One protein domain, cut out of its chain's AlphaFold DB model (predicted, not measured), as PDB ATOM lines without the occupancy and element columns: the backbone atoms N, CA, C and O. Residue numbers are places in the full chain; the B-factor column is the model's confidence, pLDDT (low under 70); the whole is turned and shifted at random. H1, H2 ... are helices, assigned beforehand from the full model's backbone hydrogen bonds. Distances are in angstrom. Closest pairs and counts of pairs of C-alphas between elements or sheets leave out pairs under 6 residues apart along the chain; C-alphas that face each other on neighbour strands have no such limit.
ATOM      1  N   SER A   2     126.651 -46.443  58.299       84.56
ATOM      2  CA  SER A   2     126.653 -45.168  57.539       84.56
ATOM      3  C   SER A   2     127.398 -45.261  56.196       84.56
ATOM      4  O   SER A   2     126.847 -44.871  55.176       84.56
ATOM      5  N   GLN A   3     128.580 -45.890  56.168       88.44
ATOM      6  CA  GLN A   3     129.324 -46.134  54.923       88.44
ATOM      7  C   GLN A   3     128.595 -47.085  53.957       88.44
ATOM      8  O   GLN A   3     128.552 -46.814  52.763       88.44
ATOM      9  N   THR A   4     127.992 -48.166  54.465       86.00
ATOM     10  CA  THR A   4     127.224 -49.137  53.667       86.00
ATOM     11  C   THR A   4     126.023 -48.474  52.989       86.00
ATOM     12  O   THR A   4     125.813 -48.637  51.794       86.00
ATOM     13  N   VAL A   5     125.255 -47.690  53.748       85.50
ATOM     14  CA  VAL A   5     124.067 -46.982  53.250       85.50
ATOM     15  C   VAL A   5     124.473 -45.886  52.261       85.50
ATOM     16  O   VAL A   5     123.857 -45.773  51.207       85.50
ATOM     17  N   ALA A   6     125.560 -45.157  52.534       90.25
ATOM     18  CA  ALA A   6     126.104 -44.162  51.611       90.25
ATOM     19  C   ALA A   6     126.568 -44.775  50.279       90.25
ATOM     20  O   ALA A   6     126.322 -44.197  49.224       90.25
ATOM     21  N   ALA A   7     127.177 -45.967  50.298       88.94
ATOM     22  CA  ALA A   7     127.570 -46.679  49.078       88.94
ATOM     23  C   ALA A   7     126.369 -47.076  48.197       88.94
ATOM     24  O   ALA A   7     126.524 -47.265  46.993       88.94
ATOM     25  N   LEU A   8     125.176 -47.171  48.788       86.81
ATOM     26  CA  LEU A   8     123.912 -47.434  48.099       86.81
ATOM     27  C   LEU A   8     123.170 -46.145  47.701       86.81
ATOM     28  O   LEU A   8     122.039 -46.221  47.232       86.81
ATOM     29  N   GLY A   9     123.778 -44.971  47.907       91.31
ATOM     30  CA  GLY A   9     123.153 -43.671  47.653       91.31
ATOM     31  C   GLY A   9     122.169 -43.216  48.737       91.31
ATOM     32  O   GLY A   9     121.419 -42.272  48.519       91.31
ATOM     33  N   GLY A  10     122.145 -43.877  49.897       88.25
ATOM     34  CA  GLY A  10     121.313 -43.485  51.034       88.25
ATOM     35  C   GLY A  10     122.025 -42.539  52.005       88.25
ATOM     36  O   GLY A  10     123.252 -42.500  52.088       88.25
ATOM     37  N   HIS A  11     121.244 -41.833  52.823       87.75
ATOM     38  CA  HIS A  11     121.753 -40.949  53.874       87.75
ATOM     39  C   HIS A  11     121.338 -41.453  55.259       87.75
ATOM     40  O   HIS A  11     120.169 -41.737  55.506       87.75
ATOM     41  N   VAL A  12     122.301 -41.549  56.180       86.81
ATOM     42  CA  VAL A  12     122.032 -41.838  57.598       86.81
ATOM     43  C   VAL A  12     122.120 -40.532  58.367       86.81
ATOM     44  O   VAL A  12     123.201 -39.951  58.472       86.81
ATOM     45  N   VAL A  13     120.993 -40.081  58.910       85.69
ATOM     46  CA  VAL A  13     120.909 -38.849  59.699       85.69
ATOM     47  C   VAL A  13     120.785 -39.166  61.195       85.69
ATOM     48  O   VAL A  13     120.100 -40.116  61.569       85.69
ATOM     49  N   PRO A  14     121.450 -38.399  62.080       81.56
ATOM     50  CA  PRO A  14     121.405 -38.628  63.528       81.56
ATOM     51  C   PRO A  14     120.104 -38.136  64.182       81.56
ATOM     52  O   PRO A  14     119.862 -38.412  65.356       81.56
ATOM     53  N   ARG A  15     119.288 -37.369  63.454       80.00
ATOM     54  CA  ARG A  15     117.975 -36.873  63.880       80.00
ATOM     55  C   ARG A  15     116.979 -37.078  62.753       80.00
ATOM     56  O   ARG A  15     117.368 -37.001  61.592       80.00
ATOM     57  N   TRP A  16     115.721 -37.306  63.115       76.56
ATOM     58  CA  TRP A  16     114.631 -37.397  62.151       76.56
ATOM     59  C   TRP A  16     114.505 -36.095  61.349       76.56
ATOM     60  O   TRP A  16     114.637 -35.003  61.902       76.56
ATOM     61  N   GLN A  17     114.269 -36.243  60.052       81.75
ATOM     62  CA  GLN A  17     114.041 -35.182  59.073       81.75
ATOM     63  C   GLN A  17     112.902 -35.632  58.152       81.75
ATOM     64  O   GLN A  17     112.665 -36.832  58.027       81.75
ATOM     65  N   ASP A  18     112.236 -34.708  57.465       76.00
ATOM     66  CA  ASP A  18     111.041 -35.012  56.653       76.00
ATOM     67  C   ASP A  18     111.328 -35.929  55.449       76.00
ATOM     68  O   ASP A  18     110.430 -36.565  54.906       76.00
ATOM     69  N   CYS A  19     112.599 -36.065  55.060       76.62
ATOM     70  CA  CYS A  19     113.064 -36.999  54.033       76.62
ATOM     71  C   CYS A  19     113.386 -38.410  54.566       76.62
ATOM     72  O   CYS A  19     113.796 -39.284  53.797       76.62
ATOM     73  N   CYS A  20     113.246 -38.654  55.873       76.31
ATOM     74  CA  CYS A  20     113.522 -39.957  56.470       76.31
ATOM     75  C   CYS A  20     112.428 -40.960  56.106       76.31
ATOM     76  O   CYS A  20     111.274 -40.828  56.497       76.31
ATOM     77  N   THR A  21     112.814 -42.023  55.413       70.62
ATOM     78  CA  THR A  21     111.897 -43.096  55.003       70.62
ATOM     79  C   THR A  21     111.837 -44.254  56.004       70.62
ATOM     80  O   THR A  21     110.919 -45.064  55.958       70.62
ATOM     81  N   HIS A  22     112.794 -44.344  56.935       66.56
ATOM     82  CA  HIS A  22     112.936 -45.473  57.854       66.56
ATOM     83  C   HIS A  22     113.269 -44.962  59.270       66.56
ATOM     84  O   HIS A  22     114.157 -44.126  59.401       66.56
ATOM     85  N   VAL A  23     112.559 -45.462  60.300       62.06
ATOM     86  CA  VAL A  23     112.880 -45.532  61.759       62.06
ATOM     87  C   VAL A  23     111.697 -45.196  62.688       62.06
ATOM     88  O   VAL A  23     111.435 -46.001  63.570       62.06
ATOM     89  N   VAL A  24     110.940 -44.102  62.516       46.78
ATOM     90  CA  VAL A  24     109.784 -43.805  63.412       46.78
ATOM     91  C   VAL A  24     108.457 -43.796  62.657       46.78
ATOM     92  O   VAL A  24     107.537 -44.509  63.049       46.78
ATOM     93  N   CYS A  25     108.382 -43.139  61.494       46.50
ATOM     94  CA  CYS A  25     107.225 -43.303  60.605       46.50
ATOM     95  C   CYS A  25     107.162 -44.691  59.958       46.50
ATOM     96  O   CYS A  25     106.098 -45.083  59.511       46.50
ATOM     97  N   ALA A  26     108.250 -45.470  59.948       56.66
ATOM     98  CA  ALA A  26     108.205 -46.851  59.462       56.66
ATOM     99  C   ALA A  26     107.224 -47.717  60.270       56.66
ATOM    100  O   ALA A  26     106.518 -48.528  59.686       56.66
ATOM    101  N   LEU A  27     107.126 -47.501  61.589       57.47
ATOM    102  CA  LEU A  27     106.135 -48.190  62.421       57.47
ATOM    103  C   LEU A  27     104.711 -47.753  62.067       57.47
ATOM    104  O   LEU A  27     103.845 -48.601  61.881       57.47
ATOM    105  N   ALA A  28     104.488 -46.442  61.927       48.31
ATOM    106  CA  ALA A  28     103.173 -45.888  61.603       48.31
ATOM    107  C   ALA A  28     102.704 -46.247  60.177       48.31
ATOM    108  O   ALA A  28     101.527 -46.502  59.956       48.31
ATOM    109  N   LEU A  29     103.627 -46.309  59.214       57.22
ATOM    110  CA  LEU A  29     103.364 -46.601  57.801       57.22
ATOM    111  C   LEU A  29     103.450 -48.101  57.470       57.22
ATOM    112  O   LEU A  29     103.315 -48.484  56.309       57.22
ATOM    113  N   GLY A  30     103.718 -48.958  58.461       64.69
ATOM    114  CA  GLY A  30     103.887 -50.398  58.254       64.69
ATOM    115  C   GLY A  30     105.093 -50.768  57.380       64.69
ATOM    116  O   GLY A  30     105.114 -51.845  56.787       64.69
ATOM    117  N   CYS A  31     106.096 -49.893  57.270       72.94
ATOM    118  CA  CYS A  31     107.328 -50.212  56.559       72.94
ATOM    119  C   CYS A  31     108.169 -51.201  57.387       72.94
ATOM    120  O   CYS A  31     108.384 -50.978  58.584       72.94
ATOM    121  N   PRO A  32     108.696 -52.271  56.771       74.25
ATOM    122  CA  PRO A  32     109.462 -53.276  57.490       74.25
ATOM    123  C   PRO A  32     110.745 -52.680  58.077       74.25
ATOM    124  O   PRO A  32     111.574 -52.099  57.374       74.25
ATOM    125  N   ILE A  33     110.925 -52.849  59.386       86.00
ATOM    126  CA  ILE A  33     112.168 -52.503  60.074       86.00
ATOM    127  C   ILE A  33     113.127 -53.675  59.908       86.00
ATOM    128  O   ILE A  33     112.832 -54.785  60.340       86.00
ATOM    129  N   VAL A  34     114.286 -53.424  59.306       89.75
ATOM    130  CA  VAL A  34     115.331 -54.432  59.093       89.75
ATOM    131  C   VAL A  34     116.553 -54.163  59.964       89.75
ATOM    132  O   VAL A  34     116.893 -53.025  60.289       89.75
ATOM    133  N   THR A  35     117.252 -55.229  60.333       91.38
ATOM    134  CA  THR A  35     118.520 -55.180  61.057       91.38
ATOM    135  C   THR A  35     119.628 -54.587  60.182       91.38
ATOM    136  O   THR A  35     119.595 -54.704  58.956       91.38
ATOM    137  N   PRO A  36     120.687 -54.016  60.788       89.81
ATOM    138  CA  PRO A  36     121.830 -53.480  60.046       89.81
ATOM    139  C   PRO A  36     122.455 -54.467  59.045       89.81
ATOM    140  O   PRO A  36     122.939 -54.049  57.996       89.81
ATOM    141  N   LYS A  37     122.401 -55.771  59.355       93.19
ATOM    142  CA  LYS A  37     122.953 -56.862  58.536       93.19
ATOM    143  C   LYS A  37     122.300 -56.982  57.157       93.19
ATOM    144  O   LYS A  37     122.945 -57.476  56.230       93.19
ATOM    145  N   PHE A  38     121.055 -56.522  57.017       95.12
ATOM    146  CA  PHE A  38     120.364 -56.478  55.730       95.12
ATOM    147  C   PHE A  38     121.175 -55.678  54.715       95.12
ATOM    148  O   PHE A  38     121.437 -56.155  53.617       95.12
ATOM    149  N   TRP A  39     121.643 -54.493  55.111       93.06
ATOM    150  CA  TRP A  39     122.362 -53.582  54.223       93.06
ATOM    151  C   TRP A  39     123.721 -54.133  53.796       93.06
ATOM    152  O   TRP A  39     124.102 -53.976  52.639       93.06
ATOM    153  N   ASP A  40     124.430 -54.815  54.696       94.12
ATOM    154  CA  ASP A  40     125.719 -55.436  54.375       94.12
ATOM    155  C   ASP A  40     125.534 -56.611  53.389       94.12
ATOM    156  O   ASP A  40     126.296 -56.756  52.427       94.12
ATOM    157  N   THR A  41     124.472 -57.405  53.569       95.88
ATOM    158  CA  THR A  41     124.106 -58.501  52.650       95.88
ATOM    159  C   THR A  41     123.628 -57.960  51.304       95.88
ATOM    160  O   THR A  41     124.025 -58.459  50.253       95.88
ATOM    161  N   TYR A  42     122.829 -56.894  51.321       95.44
ATOM    162  CA  TYR A  42     122.338 -56.222  50.126       95.44
ATOM    163  C   TYR A  42     123.497 -55.654  49.302       95.44
ATOM    164  O   TYR A  42     123.601 -55.941  48.111       95.44
ATOM    165  N   LEU A  43     124.432 -54.938  49.933       94.31
ATOM    166  CA  LEU A  43     125.618 -54.408  49.259       94.31
ATOM    167  C   LEU A  43     126.493 -55.525  48.667       94.31
ATOM    168  O   LEU A  43     126.995 -55.397  47.546       94.31
ATOM    169  N   SER A  44     126.632 -56.637  49.395       95.81
ATOM    170  CA  SER A  44     127.328 -57.826  48.896       95.81
ATOM    171  C   SER A  44     126.635 -58.376  47.650       95.81
ATOM    172  O   SER A  44     127.306 -58.582  46.643       95.81
ATOM    173  N   SER A  45     125.300 -58.499  47.673       96.69
ATOM    174  CA  SER A  45     124.512 -59.012  46.545       96.69
ATOM    175  C   SER A  45     124.594 -58.142  45.290       96.69
ATOM    176  O   SER A  45     124.708 -58.665  44.182       96.69
ATOM    177  N   VAL A  46     124.623 -56.814  45.457       95.69
ATOM    178  CA  VAL A  46     124.806 -55.858  44.355       95.69
ATOM    179  C   VAL A  46     126.194 -56.022  43.733       95.69
ATOM    180  O   VAL A  46     126.328 -56.046  42.510       95.69
ATOM    181  N   SER A  47     127.223 -56.191  44.566       94.69
ATOM    182  CA  SER A  47     128.609 -56.354  44.108       94.69
ATOM    183  C   SER A  47     128.831 -57.690  43.389       94.69
ATOM    184  O   SER A  47     129.538 -57.741  42.384       94.69
ATOM    185  N   SER A  48     128.209 -58.769  43.874       96.50
ATOM    186  CA  SER A  48     128.302 -60.113  43.290       96.50
ATOM    187  C   SER A  48     127.279 -60.389  42.184       96.50
ATOM    188  O   SER A  48     127.342 -61.456  41.575       96.50
ATOM    189  N   LYS A  49     126.350 -59.460  41.917       96.19
ATOM    190  CA  LYS A  49     125.197 -59.643  41.014       96.19
ATOM    191  C   LYS A  49     124.360 -60.887  41.353       96.19
ATOM    192  O   LYS A  49     123.858 -61.564  40.458       96.19
TER     193      LYS A  49
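Overview. This is residues 2 to 49 of the 492 residues of the protein "Hypothetical protein" of Timema genevievae (UniProt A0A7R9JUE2). The longest helix, H3, lies side by side with the short helix H1 at one end of an open, elongated loop of chain, and the very short helix H2 lies at the other end. From H1 the chain goes out through the long unnamed stretch of residues 8 to 24 to H2, and residues 29 to 35 bring it back to H3. The printed part has 48 residues with three named helices, in the order H1, H2, H3, and no named strand; the class is all helix, though under half of the residues, 23 of 48, are in named elements. The whole is only just loose, close to compact, with a radius of gyration of the C-alphas of 11.9 A, and it spans 34 by 20 by 14 A.

Along the chain. H3 is residues 36 to 48, 13 residues, and measures 19.1 A from its first to its last C-alpha. It begins at C-alpha 36 at (121.830, -53.480, 60.046) and ends at C-alpha 48 at (128.302, -60.113, 43.290). H1 is residues 2 to 7, 8.6 A from first to last C-alpha, and begins at C-alpha 2 at (126.653, -45.168, 57.539). H2 is residues 25 to 28, four residues over 4.9 A, with C-alpha 25 at (107.225, -43.303, 60.605).

Arrangement. H3 touches H1 with residues 39 to 43 alone. The closest C-alphas of the two are those of Thr 4 and Asp 40, 6.5 A apart, and 5 pairs of C-alphas lie within 8 A. Their centres are 10.6 A apart. They run the same way at a shallow tilt of 25 degrees. H2 touches no helix: H2 and H3 are apart, and H1 and H2 are apart too. In H1 every O i to N i+4 pair is within hydrogen-bond range, in H3 8 of 9 are, and H2 is too short for such a pair, but its one O i to N i+3 pair is within range.

Size, cuts and confidence. The two C-alphas farthest apart are those of Ala 28, the last residue of H2, and Ser 48, the last residue of H3, at 34.2 A. The first and last printed C-alphas, those of Ser 2 and Lys 49, are 22.0 A apart. The printed part has no cut. The link from H1 to H2, 17 residues, is long, and its C-alphas lie 7 to 15 A from the mean of the C-alphas; the link from H2 to H3, 7 residues, is short. The mean pLDDT of the printed part is 81.6. Confidence is low, under 70, at residues 22 to 30, of which 25 to 28 belong to H2, whose mean pLDDT is 52; that of H3 is 95.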